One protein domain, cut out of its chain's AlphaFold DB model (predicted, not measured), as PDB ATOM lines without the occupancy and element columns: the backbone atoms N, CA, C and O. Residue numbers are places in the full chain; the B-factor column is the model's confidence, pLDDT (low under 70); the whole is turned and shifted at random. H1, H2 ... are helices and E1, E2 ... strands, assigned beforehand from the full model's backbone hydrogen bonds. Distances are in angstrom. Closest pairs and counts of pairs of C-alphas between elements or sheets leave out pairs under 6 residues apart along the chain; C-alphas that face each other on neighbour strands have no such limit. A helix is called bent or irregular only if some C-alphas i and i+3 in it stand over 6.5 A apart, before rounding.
ATOM      1  N   ILE A  32       7.059  18.495  23.475       91.25
ATOM      2  CA  ILE A  32       5.619  18.187  23.432       91.25
ATOM      3  C   ILE A  32       4.767  19.397  23.022       91.25
ATOM      4  O   ILE A  32       3.621  19.223  22.619       91.25
ATOM      5  N   CYS A  33       5.319  20.614  23.078       89.81
ATOM      6  CA  CYS A  33       4.604  21.861  22.810       89.81
ATOM      7  C   CYS A  33       4.732  22.340  21.353       89.81
ATOM      8  O   CYS A  33       4.135  23.358  21.002       89.81
ATOM      9  N   TYR A  34       5.480  21.640  20.488       84.94
ATOM     10  CA  TYR A  34       5.728  22.087  19.106       84.94
ATOM     11  C   TYR A  34       4.449  22.250  18.276       84.94
ATOM     12  O   TYR A  34       4.321  23.231  17.548       84.94
ATOM     13  N   ASP A  35       3.466  21.373  18.472       87.75
ATOM     14  CA  ASP A  35       2.156  21.469  17.808       87.75
ATOM     15  C   ASP A  35       1.133  22.289  18.612       87.75
ATOM     16  O   ASP A  35      -0.053  22.307  18.295       87.75
ATOM     17  N   SER A  36       1.573  22.953  19.683       88.50
ATOM     18  CA  SER A  36       0.708  23.671  20.630       88.50
ATOM     19  C   SER A  36       0.753  25.190  20.441       88.50
ATOM     20  O   SER A  36       0.314  25.940  21.312       88.50
ATOM     21  N   ASN A  37       1.304  25.654  19.310       87.62
ATOM     22  CA  ASN A  37       1.455  27.072  18.955       87.62
ATOM     23  C   ASN A  37       2.277  27.894  19.976       87.62
ATOM     24  O   ASN A  37       2.198  29.122  20.006       87.62
ATOM     25  N   LEU A  38       3.069  27.229  20.825       87.56
ATOM     26  CA  LEU A  38       3.986  27.872  21.762       87.56
ATOM     27  C   LEU A  38       5.279  28.265  21.032       87.56
ATOM     28  O   LEU A  38       5.890  27.413  20.379       87.56
ATOM     29  N   PRO A  39       5.739  29.526  21.129       86.88
ATOM     30  CA  PRO A  39       7.013  29.918  20.544       86.88
ATOM     31  C   PRO A  39       8.166  29.098  21.130       86.88
ATOM     32  O   PRO A  39       8.303  28.971  22.344       86.88
ATOM     33  N   SER A  40       9.038  28.572  20.270       85.88
ATOM     34  CA  SER A  40      10.203  27.829  20.753       85.88
ATOM     35  C   SER A  40      11.212  28.761  21.433       85.88
ATOM     36  O   SER A  40      11.436  29.892  20.982       85.88
ATOM     37  N   ALA A  41      11.893  28.263  22.470       85.31
ATOM     38  CA  ALA A  41      12.982  28.990  23.122       85.31
ATOM     39  C   ALA A  41      14.063  29.418  22.110       85.31
ATOM     40  O   ALA A  41      14.540  30.548  22.158       85.31
ATOM     41  N   SER A  42      14.380  28.564  21.131       85.44
ATOM     42  CA  SER A  42      15.333  28.862  20.054       85.44
ATOM     43  C   SER A  42      14.891  30.038  19.175       85.44
ATOM     44  O   SER A  42      15.711  30.875  18.793       85.44
ATOM     45  N   SER A  43      13.594  30.147  18.870       87.38
ATOM     46  CA  SER A  43      13.041  31.269  18.100       87.38
ATOM     47  C   SER A  43      13.149  32.588  18.872       87.38
ATOM     48  O   SER A  43      13.574  33.600  18.308       87.38
ATOM     49  N   ILE A  44      12.814  32.575  20.165       90.06
ATOM     50  CA  ILE A  44      12.916  33.750  21.046       90.06
ATOM     51  C   ILE A  44      14.383  34.154  21.223       90.06
ATOM     52  O   ILE A  44      14.722  35.338  21.141       90.06
ATOM     53  N   LEU A  45      15.269  33.173  21.400       91.31
ATOM     54  CA  LEU A  45      16.709  33.356  21.520       91.31
ATOM     55  C   LEU A  45      17.292  34.057  20.292       91.31
ATOM     56  O   LEU A  45      17.979  35.068  20.435       91.31
ATOM     57  N   LEU A  46      16.958  33.591  19.087       91.25
ATOM     58  CA  LEU A  46      17.407  34.226  17.848       91.25
ATOM     59  C   LEU A  46      16.884  35.661  17.721       91.25
ATOM     60  O   LEU A  46      17.624  36.560  17.312       91.25
ATOM     61  N   HIS A  47      15.624  35.903  18.088       90.62
ATOM     62  CA  HIS A  47      15.061  37.253  18.075       90.62
ATOM     63  C   HIS A  47      15.790  38.172  19.066       90.62
ATOM     64  O   HIS A  47      16.174  39.289  18.716       90.62
ATOM     65  N   THR A  48      16.077  37.667  20.264       90.94
ATOM     66  CA  THR A  48      16.846  38.377  21.292       90.94
ATOM     67  C   THR A  48      18.267  38.677  20.797       90.94
ATOM     68  O   THR A  48      18.716  39.822  20.841       90.94
ATOM     69  N   ALA A  49      18.963  37.692  20.223       91.12
ATOM     70  CA  ALA A  49      20.288  37.879  19.635       91.12
ATOM     71  C   ALA A  49      20.274  38.907  18.495       91.12
ATOM     72  O   ALA A  49      21.206  39.697  18.360       91.12
ATOM     73  N   ASN A  50      19.214  38.966  17.690       90.62
ATOM     74  CA  ASN A  50      19.097  39.970  16.637       90.62
ATOM     75  C   ASN A  50      19.045  41.403  17.173       90.62
ATOM     76  O   ASN A  50      19.631  42.283  16.538       90.62
ATOM     77  N   VAL A  51      18.414  41.610  18.331       89.50
ATOM     78  CA  VAL A  51      18.319  42.911  19.005       89.50
ATOM     79  C   VAL A  51      19.638  43.296  19.678       89.50
ATOM     80  O   VAL A  51      20.106  44.419  19.502       89.50
ATOM     81  N   PHE A  52      20.252  42.375  20.426       89.38
ATOM     82  CA  PHE A  52      21.406  42.698  21.274       89.38
ATOM     83  C   PHE A  52      22.763  42.532  20.588       89.38
ATOM     84  O   PHE A  52      23.729  43.196  20.972       89.38
ATOM     85  N   PHE A  53      22.887  41.669  19.575       89.50
ATOM     86  CA  PHE A  53      24.174  41.479  18.910       89.50
ATOM     87  C   PHE A  53      24.452  42.610  17.916       89.50
ATOM     88  O   PHE A  53      23.549  43.036  17.187       89.50
ATOM     89  N   PRO A  54      25.724  43.031  17.778       89.88
ATOM     90  CA  PRO A  54      26.121  44.027  16.794       89.88
ATOM     91  C   PRO A  54      25.614  43.695  15.383       89.88
ATOM     92  O   PRO A  54      25.753  42.564  14.915       89.88
ATOM     93  N   LYS A  55      25.103  44.704  14.662       89.94
ATOM     94  CA  LYS A  55      24.595  44.553  13.281       89.94
ATOM     95  C   LYS A  55      25.630  43.995  12.293       89.94
ATOM     96  O   LYS A  55      25.250  43.411  11.291       89.94
ATOM     97  N   ARG A  56      26.928  44.146  12.593       92.56
ATOM     98  CA  ARG A  56      28.043  43.584  11.806       92.56
ATOM     99  C   ARG A  56      28.121  42.053  11.830       92.56
ATOM    100  O   ARG A  56      28.811  41.476  11.000       92.56
ATOM    101  N   ILE A  57      27.481  41.397  12.800       92.12
ATOM    102  CA  ILE A  57      27.414  39.934  12.846       92.12
ATOM    103  C   ILE A  57      26.306  39.493  11.889       92.12
ATOM    104  O   ILE A  57      25.159  39.917  12.044       92.12
ATOM    105  N   SER A  58      26.650  38.648  10.913       92.75
ATOM    106  CA  SER A  58      25.684  38.115   9.950       92.75
ATOM    107  C   SER A  58      24.590  37.303  10.642       92.75
ATOM    108  O   SER A  58      24.801  36.720  11.709       92.75
ATOM    109  N   ARG A  59      23.411  37.241  10.015       90.00
ATOM    110  CA  ARG A  59      22.279  36.450  10.511       90.00
ATOM    111  C   ARG A  59      22.650  34.976  10.695       90.00
ATOM    112  O   ARG A  59      22.424  34.443  11.770       90.00
ATOM    113  N   GLU A  60      23.307  34.373   9.709       92.69
ATOM    114  CA  GLU A  60      23.777  32.977   9.757       92.69
ATOM    115  C   GLU A  60      24.683  32.713  10.965       92.69
ATOM    116  O   GLU A  60      24.574  31.694  11.643       92.69
ATOM    117  N   ARG A  61      25.561  33.670  11.299       92.88
ATOM    118  CA  ARG A  61      26.439  33.539  12.462       92.88
ATOM    119  C   ARG A  61      25.674  33.672  13.776       92.88
ATOM    120  O   ARG A  61      26.013  32.983  14.733       92.88
ATOM    121  N   LYS A  62      24.644  34.521  13.834       92.31
ATOM    122  CA  LYS A  62      23.735  34.590  14.990       92.31
ATOM    123  C   LYS A  62      22.966  33.282  15.155       92.31
ATOM    124  O   LYS A  62      22.912  32.771  16.266       92.31
ATOM    125  N   GLU A  63      22.441  32.724  14.067       92.19
ATOM    126  CA  GLU A  63      21.741  31.434  14.057       92.19
ATOM    127  C   GLU A  63      22.651  30.300  14.549       92.19
ATOM    128  O   GLU A  63      22.261  29.572  15.456       92.19
ATOM    129  N   SER A  64      23.897  30.229  14.066       92.06
ATOM    130  CA  SER A  64      24.891  29.244  14.525       92.06
ATOM    131  C   SER A  64      25.242  29.367  16.016       92.06
ATOM    132  O   SER A  64      25.457  28.360  16.693       92.06
ATOM    133  N   ILE A  65      25.303  30.589  16.554       89.12
ATOM    134  CA  ILE A  65      25.504  30.798  17.995       89.12
ATOM    135  C   ILE A  65      24.256  30.346  18.763       89.12
ATOM    136  O   ILE A  65      24.366  29.607  19.735       89.12
ATOM    137  N   CYS A  66      23.066  30.737  18.305       90.50
ATOM    138  CA  CYS A  66      21.807  30.390  18.966       90.50
ATOM    139  C   CYS A  66      21.508  28.885  18.922       90.50
ATOM    140  O   CYS A  66      20.831  28.384  19.809       90.50
ATOM    141  N   SER A  67      22.023  28.153  17.930       89.19
ATOM    142  CA  SER A  67      21.869  26.697  17.850       89.19
ATOM    143  C   SER A  67      22.837  25.922  18.748       89.19
ATOM    144  O   SER A  67      22.681  24.713  18.886       89.19
ATOM    145  N   SER A  68      23.859  26.578  19.308       89.50
ATOM    146  CA  SER A  68      24.894  25.937  20.136       89.50
ATOM    147  C   SER A  68      24.848  26.343  21.608       89.50
ATOM    148  O   SER A  68      25.418  25.647  22.445       89.50
ATOM    149  N   ILE A  69      24.174  27.444  21.937       89.94
ATOM    150  CA  ILE A  69      24.045  27.937  23.307       89.94
ATOM    151  C   ILE A  69      22.721  27.494  23.930       89.94
ATOM    152  O   ILE A  69      21.668  27.552  23.296       89.94
ATOM    153  N   GLN A  70      22.767  27.090  25.199       87.12
ATOM    154  CA  GLN A  70      21.553  26.894  25.986       87.12
ATOM    155  C   GLN A  70      20.881  28.254  26.245       87.12
ATOM    156  O   GLN A  70      21.582  29.205  26.615       87.12
ATOM    157  N   PRO A  71      19.552  28.375  26.063       87.44
ATOM    158  CA  PRO A  71      18.798  29.593  26.363       87.44
ATOM    159  C   PRO A  71      19.158  30.230  27.711       87.44
ATOM    160  O   PRO A  71      19.335  31.447  27.788       87.44
ATOM    161  N   GLU A  72      19.341  29.399  28.735       87.44
ATOM    162  CA  GLU A  72      19.647  29.776  30.112       87.44
ATOM    163  C   GLU A  72      20.974  30.512  30.232       87.44
ATOM    164  O   GLU A  72      21.043  31.601  30.804       87.44
ATOM    165  N   VAL A  73      22.011  29.971  29.594       90.50
ATOM    166  CA  VAL A  73      23.338  30.593  29.543       90.50
ATOM    167  C   VAL A  73      23.264  31.937  28.817       90.50
ATOM    168  O   VAL A  73      23.899  32.912  29.219       90.50
ATOM    169  N   PHE A  74      22.467  32.020  27.750       90.25
ATOM    170  CA  PHE A  74      22.337  33.256  26.987       90.25
ATOM    171  C   PHE A  74      21.681  34.374  27.803       90.25
ATOM    172  O   PHE A  74      22.228  35.480  27.868       90.25
ATOM    173  N   TYR A  75      20.515  34.122  28.409       88.12
ATOM    174  CA  TYR A  75      19.832  35.176  29.157       88.12
ATOM    175  C   TYR A  75      20.560  35.529  30.460       88.12
ATOM    176  O   TYR A  75      20.497  36.685  30.874       88.12
ATOM    177  N   GLU A  76      21.306  34.600  31.070       91.44
ATOM    178  CA  GLU A  76      22.181  34.893  32.211       91.44
ATOM    179  C   GLU A  76      23.276  35.899  31.827       91.44
ATOM    180  O   GLU A  76      23.456  36.923  32.493       91.44
ATOM    181  N   ILE A  77      23.976  35.654  30.713       91.56
ATOM    182  CA  ILE A  77      24.978  36.589  30.182       91.56
ATOM    183  C   ILE A  77      24.327  37.942  29.888       91.56
ATOM    184  O   ILE A  77      24.882  38.986  30.237       91.56
ATOM    185  N   LEU A  78      23.143  37.936  29.277       91.12
ATOM    186  CA  LEU A  78      22.434  39.163  28.939       91.12
ATOM    187  C   LEU A  78      22.071  39.975  30.189       91.12
ATOM    188  O   LEU A  78      22.366  41.168  30.227       91.12
ATOM    189  N   LEU A  79      21.520  39.339  31.226       93.44
ATOM    190  CA  LEU A  79      21.213  39.976  32.513       93.44
ATOM    191  C   LEU A  79      22.463  40.555  33.181       93.44
ATOM    192  O   LEU A  79      22.430  41.662  33.721       93.44
ATOM    193  N   ASN A  80      23.581  39.829  33.119       94.38
ATOM    194  CA  ASN A  80      24.855  40.284  33.671       94.38
ATOM    195  C   ASN A  80      25.397  41.526  32.950       94.38
ATOM    196  O   ASN A  80      25.960  42.411  33.599       94.38
ATOM    197  N   LEU A  81      25.211  41.613  31.630       92.06
ATOM    198  CA  LEU A  81      25.659  42.746  30.818       92.06
ATOM    199  C   LEU A  81      24.744  43.968  30.955       92.06
ATOM    200  O   LEU A  81      25.238  45.089  31.055       92.06
ATOM    201  N   THR A  82      23.425  43.772  30.946       91.94
ATOM    202  CA  THR A  82      22.444  44.872  30.954       91.94
ATOM    203  C   THR A  82      22.109  45.364  32.356       91.94
ATOM    204  O   THR A  82      21.629  46.486  32.499       91.94
ATOM    205  N   ARG A  83      22.324  44.529  33.383       92.62
ATOM    206  CA  ARG A  83      21.892  44.765  34.771       92.62
ATOM    207  C   ARG A  83      20.392  45.079  34.888       92.62
ATOM    208  O   ARG A  83      19.983  45.759  35.825       92.62
ATOM    209  N   SER A  84      19.570  44.597  33.952       91.19
ATOM    210  CA  SER A  84      18.129  44.865  33.928       91.19
ATOM    211  C   SER A  84      17.335  43.674  33.410       91.19
ATOM    212  O   SER A  84      17.637  43.141  32.347       91.19
ATOM    213  N   ILE A  85      16.260  43.317  34.119       88.50
ATOM    214  CA  ILE A  85      15.305  42.280  33.697       88.50
ATOM    215  C   ILE A  85      14.559  42.665  32.409       88.50
ATOM    216  O   ILE A  85      14.040  41.804  31.702       88.50
ATOM    217  N   ASP A  86      14.543  43.955  32.055       89.38
ATOM    218  CA  ASP A  86      13.855  44.451  30.866       89.38
ATOM    219  C   ASP A  86      14.385  43.830  29.570       89.38
ATOM    220  O   ASP A  86      13.639  43.718  28.595       89.38
ATOM    221  N   CYS A  87      15.644  43.372  29.556       87.69
ATOM    222  CA  CYS A  87      16.216  42.678  28.404       87.69
ATOM    223  C   CYS A  87      15.554  41.323  28.121       87.69
ATOM    224  O   CYS A  87      15.702  40.794  27.021       87.69
ATOM    225  N   LEU A  88      14.805  40.782  29.087       88.94
ATOM    226  CA  LEU A  88      14.076  39.521  28.975       88.94
ATOM    227  C   LEU A  88      12.578  39.706  28.738       88.94
ATOM    228  O   LEU A  88      11.850  38.720  28.715       88.94
ATOM    229  N   LYS A  89      12.091  40.934  28.504       88.00
ATOM    230  CA  LYS A  89      10.657  41.190  28.270       88.00
ATOM    231  C   LYS A  89      10.053  40.295  27.191       88.00
ATOM    232  O   LYS A  89       8.939  39.828  27.369       88.00
ATOM    233  N   ILE A  90      10.789  40.001  26.117       86.44
ATOM    234  CA  ILE A  90      10.298  39.114  25.055       86.44
ATOM    235  C   ILE A  90      10.127  37.660  25.512       86.44
ATOM    236  O   ILE A  90       9.279  36.965  24.979       86.44
ATOM    237  N   TRP A  91      10.869  37.194  26.517       88.56
ATOM    238  CA  TRP A  91      10.741  35.831  27.047       88.56
ATOM    239  C   TRP A  91       9.450  35.634  27.840       88.56
ATOM    240  O   TRP A  91       8.987  34.506  27.986       88.56
ATOM    241  N   ARG A  92       8.816  36.731  28.278       86.94
ATOM    242  CA  ARG A  92       7.508  36.699  28.940       86.94
ATOM    243  C   ARG A  92       6.411  36.109  28.058       86.94
ATOM    244  O   ARG A  92       5.448  35.611  28.610       86.94
ATOM    245  N   VAL A  93       6.578  36.075  26.730       85.44
ATOM    246  CA  VAL A  93       5.634  35.420  25.799       85.44
ATOM    247  C   VAL A  93       5.421  33.928  26.087       85.44
ATOM    248  O   VAL A  93       4.446  33.356  25.612       85.44
ATOM    249  N   LEU A  94       6.329  33.290  26.835       85.00
ATOM    250  CA  LEU A  94       6.188  31.899  27.273       85.00
ATOM    251  C   LEU A  94       5.230  31.751  28.462       85.00
ATOM    252  O   LEU A  94       4.680  30.672  28.661       85.00
ATOM    253  N   LEU A  95       5.010  32.819  29.234       83.81
ATOM    254  CA  LEU A  95       4.125  32.812  30.394       83.81
ATOM    255  C   LEU A  95       2.671  32.906  29.943       83.81
ATOM    256  O   LEU A  95       2.305  33.819  29.205       83.81
ATOM    257  N   ASP A  96       1.832  32.013  30.459       82.62
ATOM    258  CA  ASP A  96       0.401  31.969  30.141       82.62
ATOM    259  C   ASP A  96      -0.300  33.321  30.366       82.62
ATOM    260  O   ASP A  96      -1.034  33.801  29.507       82.62
ATOM    261  N   SER A  97       0.045  34.020  31.454       83.75
ATOM    262  CA  SER A  97      -0.505  35.341  31.799       83.75
ATOM    263  C   SER A  97      -0.220  36.446  30.773       83.75
ATOM    264  O   SER A  97      -0.823  37.514  30.832       83.75
ATOM    265  N   GLU A  98       0.729  36.233  29.864       86.75
ATOM    266  CA  GLU A  98       1.176  37.219  28.877       86.75
ATOM    267  C   GLU A  98       0.781  36.822  27.452       86.75
ATOM    268  O   GLU A  98       0.795  37.658  26.548       86.75
ATOM    269  N   GLN A  99       0.409  35.561  27.235       85.00
ATOM    270  CA  GLN A  99       0.065  35.033  25.917       85.00
ATOM    271  C   GLN A  99      -1.131  35.774  25.302       85.00
ATOM    272  O   GLN A  99      -1.064  36.168  24.134       85.00
ATOM    273  N   ASP A 100      -2.153  36.093  26.104       83.88
ATOM    274  CA  ASP A 100      -3.311  36.888  25.675       83.88
ATOM    275  C   ASP A 100      -2.913  38.288  25.185       83.88
ATOM    276  O   ASP A 100      -3.390  38.753  24.145       83.88
ATOM    277  N   HIS A 101      -1.987  38.949  25.890       85.69
ATOM    278  CA  HIS A 101      -1.493  40.277  25.515       85.69
ATOM    279  C   HIS A 101      -0.836  40.261  24.128       85.69
ATOM    280  O   HIS A 101      -1.032  41.178  23.325       85.69
ATOM    281  N   TYR A 102      -0.103  39.190  23.821       83.94
ATOM    282  CA  TYR A 102       0.575  38.999  22.540       83.94
ATOM    283  C   TYR A 102      -0.271  38.260  21.494       83.94
ATOM    284  O   TYR A 102       0.217  38.014  20.389       83.94
ATOM    285  N   LYS A 103      -1.539  37.946  21.801       85.88
ATOM    286  CA  LYS A 103      -2.452  37.165  20.946       85.88
ATOM    287  C   LYS A 103      -1.875  35.803  20.541       85.88
ATOM    288  O   LYS A 103      -2.125  35.316  19.435       85.88
ATOM    289  N   ILE A 104      -1.091  35.198  21.425       84.81
ATOM    290  CA  ILE A 104      -0.546  33.856  21.256       84.81
ATOM    291  C   ILE A 104      -1.569  32.899  21.857       84.81
ATOM    292  O   ILE A 104      -1.747  32.856  23.064       84.81
ATOM    293  N   ASN A 105      -2.272  32.145  21.017       85.12
ATOM    294  CA  ASN A 105      -3.227  31.160  21.508       85.12
ATOM    295  C   ASN A 105      -2.550  29.790  21.604       85.12
ATOM    296  O   ASN A 105      -2.527  29.048  20.617       85.12
ATOM    297  N   CYS A 106      -1.963  29.489  22.761       88.19
ATOM    298  CA  CYS A 106      -1.375  28.186  23.045       88.19
ATOM    299  C   CYS A 106      -2.432  27.225  23.589       88.19
ATOM    300  O   CYS A 106      -3.117  27.536  24.567       88.19
ATOM    301  N   GLN A 107      -2.539  26.045  22.982       88.50
ATOM    302  CA  GLN A 107      -3.550  25.048  23.334       88.50
ATOM    303  C   GLN A 107      -2.903  23.688  23.591       88.50
ATOM    304  O   GLN A 107      -2.022  23.304  22.820       88.50
ATOM    305  N   PRO A 108      -3.344  22.941  24.620       91.88
ATOM    306  CA  PRO A 108      -2.881  21.577  24.827       91.88
ATOM    307  C   PRO A 108      -3.157  20.721  23.586       91.88
ATOM    308  O   PRO A 108      -4.217  20.826  22.963       91.88
ATOM    309  N   ASN A 109      -2.211  19.853  23.237       92.69
ATOM    310  CA  ASN A 109      -2.368  18.855  22.176       92.69
ATOM    311  C   ASN A 109      -2.634  17.453  22.748       92.69
ATOM    312  O   ASN A 109      -2.667  17.256  23.963       92.69
ATOM    313  N   ILE A 110      -2.789  16.453  21.873       94.06
ATOM    314  CA  ILE A 110      -3.129  15.076  22.268       94.06
ATOM    315  C   ILE A 110      -2.160  14.448  23.278       94.06
ATOM    316  O   ILE A 110      -2.594  13.657  24.109       94.06
ATOM    317  N   VAL A 111      -0.878  14.824  23.249       94.56
ATOM    318  CA  VAL A 111       0.115  14.330  24.212       94.56
ATOM    319  C   VAL A 111      -0.212  14.848  25.611       94.56
ATOM    320  O   VAL A 111      -0.208  14.068  26.557       94.56
ATOM    321  N   HIS A 112      -0.583  16.124  25.733       95.44
ATOM    322  CA  HIS A 112      -1.011  16.703  27.006       95.44
ATOM    323  C   HIS A 112      -2.265  16.003  27.536       95.44
ATOM    324  O   HIS A 112      -2.270  15.566  28.685       95.44
ATOM    325  N   TYR A 113      -3.291  15.828  26.689       93.88
ATOM    326  CA  TYR A 113      -4.531  15.143  27.078       93.88
ATOM    327  C   TYR A 113      -4.269  13.711  27.551       93.88
ATOM    328  O   TYR A 113      -4.719  13.322  28.625       93.88
ATOM    329  N   PHE A 114      -3.494  12.943  26.787       94.81
ATOM    330  CA  PHE A 114      -3.149  11.569  27.140       94.81
ATOM    331  C   PHE A 114      -2.377  11.483  28.462       94.81
ATOM    332  O   PHE A 114      -2.695  10.653  29.315       94.81
ATOM    333  N   THR A 115      -1.373  12.344  28.645       95.25
ATOM    334  CA  THR A 115      -0.559  12.367  29.863       95.25
ATOM    335  C   THR A 115      -1.399  12.722  31.088       95.25
ATOM    336  O   THR A 115      -1.293  12.030  32.099       95.25
ATOM    337  N   VAL A 116      -2.265  13.739  31.002       95.31
ATOM    338  CA  VAL A 116      -3.132  14.134  32.125       95.31
ATOM    339  C   VAL A 116      -4.156  13.050  32.446       95.31
ATOM    340  O   VAL A 116      -4.268  12.674  33.611       95.31
ATOM    341  N   ASP A 117      -4.860  12.506  31.450       94.75
ATOM    342  CA  ASP A 117      -5.857  11.444  31.660       94.75
ATOM    343  C   ASP A 117      -5.240  10.217  32.350       94.75
ATOM    344  O   ASP A 117      -5.749   9.736  33.367       94.75
ATOM    345  N   TYR A 118      -4.080   9.764  31.867       96.12
ATOM    346  CA  TYR A 118      -3.362   8.648  32.475       96.12
ATOM    347  C   TYR A 118      -2.923   8.953  33.912       96.12
ATOM    348  O   TYR A 118      -3.139   8.143  34.818       96.12
ATOM    349  N   SER A 119      -2.318  10.122  34.133       95.62
ATOM    350  CA  SER A 119      -1.844  10.539  35.454       95.62
ATOM    351  C   SER A 119      -2.980  10.676  36.463       95.62
ATOM    352  O   SER A 119      -2.831  10.220  37.597       95.62
ATOM    353  N   LEU A 120      -4.132  11.222  36.059       94.25
ATOM    354  CA  LEU A 120      -5.329  11.298  36.901       94.25
ATOM    355  C   LEU A 120      -5.871   9.903  37.227       94.25
ATOM    356  O   LEU A 120      -6.168   9.614  38.386       94.25
ATOM    357  N   ARG A 121      -5.952   9.015  36.229       95.06
ATOM    358  CA  ARG A 121      -6.469   7.650  36.395       95.06
ATOM    359  C   ARG A 121      -5.673   6.822  37.404       95.06
ATOM    360  O   ARG A 121      -6.265   6.020  38.125       95.06
ATOM    361  N   PHE A 122      -4.352   6.982  37.436       96.88
ATOM    362  CA  PHE A 122      -3.460   6.193  38.293       96.88
ATOM    363  C   PHE A 122      -2.875   6.975  39.478       96.88
ATOM    364  O   PHE A 122      -2.094   6.413  40.243       96.88
ATOM    365  N   ASN A 123      -3.278   8.237  39.664       95.25
ATOM    366  CA  ASN A 123      -2.775   9.136  40.705       95.25
ATOM    367  C   ASN A 123      -1.238   9.275  40.685       95.25
ATOM    368  O   ASN A 123      -0.557   9.074  41.694       95.25
ATOM    369  N   LEU A 124      -0.693   9.583  39.505       95.31
ATOM    370  CA  LEU A 124       0.746   9.681  39.257       95.31
ATOM    371  C   LEU A 124       1.167  11.121  38.945       95.31
ATOM    372  O   LEU A 124       0.476  11.811  38.193       95.31
ATOM    373  N   PRO A 125       2.326  11.574  39.455       94.94
ATOM    374  CA  PRO A 125       2.842  12.899  39.141       94.94
ATOM    375  C   PRO A 125       3.293  13.001  37.678       94.94
ATOM    376  O   PRO A 125       3.792  12.038  37.089       94.94
ATOM    377  N   ILE A 126       3.169  14.207  37.125       95.75
ATOM    378  CA  ILE A 126       3.778  14.603  35.854       95.75
ATOM    379  C   ILE A 126       5.004  15.450  36.193       95.75
ATOM    380  O   ILE A 126       4.893  16.436  36.920       95.75
ATOM    381  N   PHE A 127       6.170  15.079  35.670       95.56
ATOM    382  CA  PHE A 127       7.376  15.894  35.782       95.56
ATOM    383  C   PHE A 127       7.561  16.664  34.486       95.56
ATOM    384  O   PHE A 127       7.573  16.067  33.409       95.56
ATOM    385  N   THR A 128       7.735  17.979  34.566       91.94
ATOM    386  CA  THR A 128       7.989  18.794  33.380       91.94
ATOM    387  C   THR A 128       9.037  19.866  33.629       91.94
ATOM    388  O   THR A 128       9.182  20.366  34.741       91.94
ATOM    389  N   THR A 129       9.789  20.190  32.579       87.56
ATOM    390  CA  THR A 129      10.692  21.349  32.533       87.56
ATOM    391  C   THR A 129      10.085  22.518  31.756       87.56
ATOM    392  O   THR A 129      10.787  23.478  31.451       87.56
ATOM    393  N   ASN A 130       8.818  22.410  31.355       86.12
ATOM    394  CA  ASN A 130       8.139  23.447  30.598       86.12
ATOM    395  C   ASN A 130       7.658  24.558  31.535       86.12
ATOM    396  O   ASN A 130       7.320  24.307  32.688       86.12
ATOM    397  N   PHE A 131       7.649  25.789  31.026       80.56
ATOM    398  CA  PHE A 131       7.186  26.971  31.764       80.56
ATOM    399  C   PHE A 131       5.727  27.343  31.453       80.56
ATOM    400  O   PHE A 131       5.201  28.287  32.041       80.56
ATOM    401  N   ASP A 132       5.096  26.653  30.500       85.44
ATOM    402  CA  ASP A 132       3.680  26.820  30.178       85.44
ATOM    403  C   ASP A 132       2.773  26.078  31.173       85.44
ATOM    404  O   ASP A 132       3.242  25.330  32.027       85.44
ATOM    405  N   THR A 133       1.464  26.311  31.056       87.94
ATOM    406  CA  THR A 133       0.421  25.740  31.923       87.94
ATOM    407  C   THR A 133      -0.475  24.733  31.186       87.94
ATOM    408  O   THR A 133      -1.651  24.557  31.518       87.94
ATOM    409  N   MET A 134       0.010  24.104  30.104       90.38
ATOM    410  CA  MET A 134      -0.847  23.278  29.238       90.38
ATOM    411  C   MET A 134      -1.388  22.025  29.932       90.38
ATOM    412  O   MET A 134      -2.482  21.575  29.587       90.38
ATOM    413  N   PHE A 135      -0.664  21.466  30.905       92.19
ATOM    414  CA  PHE A 135      -1.172  20.343  31.694       92.19
ATOM    415  C   PHE A 135      -2.313  20.780  32.618       92.19
ATOM    416  O   PHE A 135      -3.313  20.076  32.745       92.19
ATOM    417  N   GLU A 136      -2.209  21.966  33.209       88.75
ATOM    418  CA  GLU A 136      -3.192  22.551  34.118       88.75
ATOM    419  C   GLU A 136      -4.465  22.970  33.379       88.75
ATOM    420  O   GLU A 136      -5.560  22.776  33.904       88.75
ATOM    421  N   LYS A 137      -4.353  23.453  32.132       84.06
ATOM    422  CA  LYS A 137      -5.510  23.809  31.283       84.06
ATOM    423  C   LYS A 137      -6.464  22.634  31.027       84.06
ATOM    424  O   LYS A 137      -7.631  22.859  30.712       84.06
ATOM    425  N   HIS A 138      -5.994  21.393  31.161       69.44
ATOM    426  CA  HIS A 138      -6.840  20.199  31.093       69.44
ATOM    427  C   HIS A 138      -7.695  20.009  32.354       69.44
ATOM    428  O   HIS A 138      -8.791  19.455  32.291       69.44
ATOM    429  N   VAL A 139      -7.198  20.435  33.515       60.88
ATOM    430  CA  VAL A 139      -7.799  20.166  34.830       60.88
ATOM    431  C   VAL A 139      -8.783  21.274  35.210       60.88
ATOM    432  O   VAL A 139      -8.853  21.666  36.368       60.88
TER     433      VAL A 139
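Overview. This is residues 32 to 139 of the 141 residues of an uncharacterized protein of Anaerolineaceae bacterium (UniProt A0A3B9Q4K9). Look for an elongated, loosely built model with a group of helices at one end and one longer helix with a loop folded back on it at the other. At the first end H2, H4 and H5 stand side by side and H3 slants across H2; at the other end are H7 and the short strand E1, and the little helices H1 and H6 lie in the stretch between. The printed part has 108 residues, with seven named helices, H1 to H7, and then one named strand, E1; the class is mostly helix. The whole is loose, with a radius of gyration of the C-alphas of 16.6 A and spans of 55 by 26 by 24 A.

Arrangement. Begin at H1, residues 32 to 36, which is close but not clearly touching to H7, residues 110 to 122; their closest C-alphas, of Ile 32 and Val 111, are 6.8 A apart. Go on to H2, residues 41 to 52, the hub, which touches three helices. H3, residues 59 to 66, touches it at a steep tilt of 56 degrees, opposite ways, closest at the C-alphas of Leu 46 and Cys 66, 5.9 A. H4, residues 71 to 82, touches H2 with residues 71 to 74 alone, at a shallow tilt of 24 degrees, the same way; the closest C-alphas are Leu 45 and Pro 71, 6.5 A. H5, residues 85 to 94, forms a helical hairpin with H4 at 28 degrees, closest at the C-alphas of Leu 79 and Ile 85, 6.5 A. H5 only just touches H2, with 3 pairs of C-alphas within 8 A, the closest being Ile 44 and Trp 91, 6.7 A; H2, H4 and H5 are a bundle, helices side by side. H6, residues 96 to 99, is close but not clearly touching to H5, at Val 93 and Gln 99, whose C-alphas are 5.6 A apart. E1, residues 126 to 128, pairs with no named strand; its closest C-alpha pair with H7 is Ser 119 and Ile 126, 6.9 A. In H2, H3, H4 and H7 every O i to N i+4 pair is within hydrogen-bond range; H1 has 0 of 1, with 1 of 2 O i to N i+3 pairs, H5 0 of 6, with 6 of 7, and H6 is too short for an i+4 pair.

Along the chain. Find C-alpha 32 at (5.619, 18.187, 23.432), where H1 begins; it is irregular, with C-alphas 32 and 35 7.4 A apart. H2 measures 16.2 A, H3 10.4 A and H4 16.4 A. H5, 15.2 A, is irregular too, with C-alphas 87 and 90 7.7 A apart. H7, 18.3 A, ends at C-alpha 122, (-3.460, 6.193, 38.293), and E1 ends at C-alpha 128, (7.989, 18.794, 33.380).

Size, cuts and confidence. The two C-alphas farthest apart, Arg 56 and Phe 122, are 55.6 A apart. The printed part has no cut, and no link is long. Confidence is low, under 70, at residues 138 to 139.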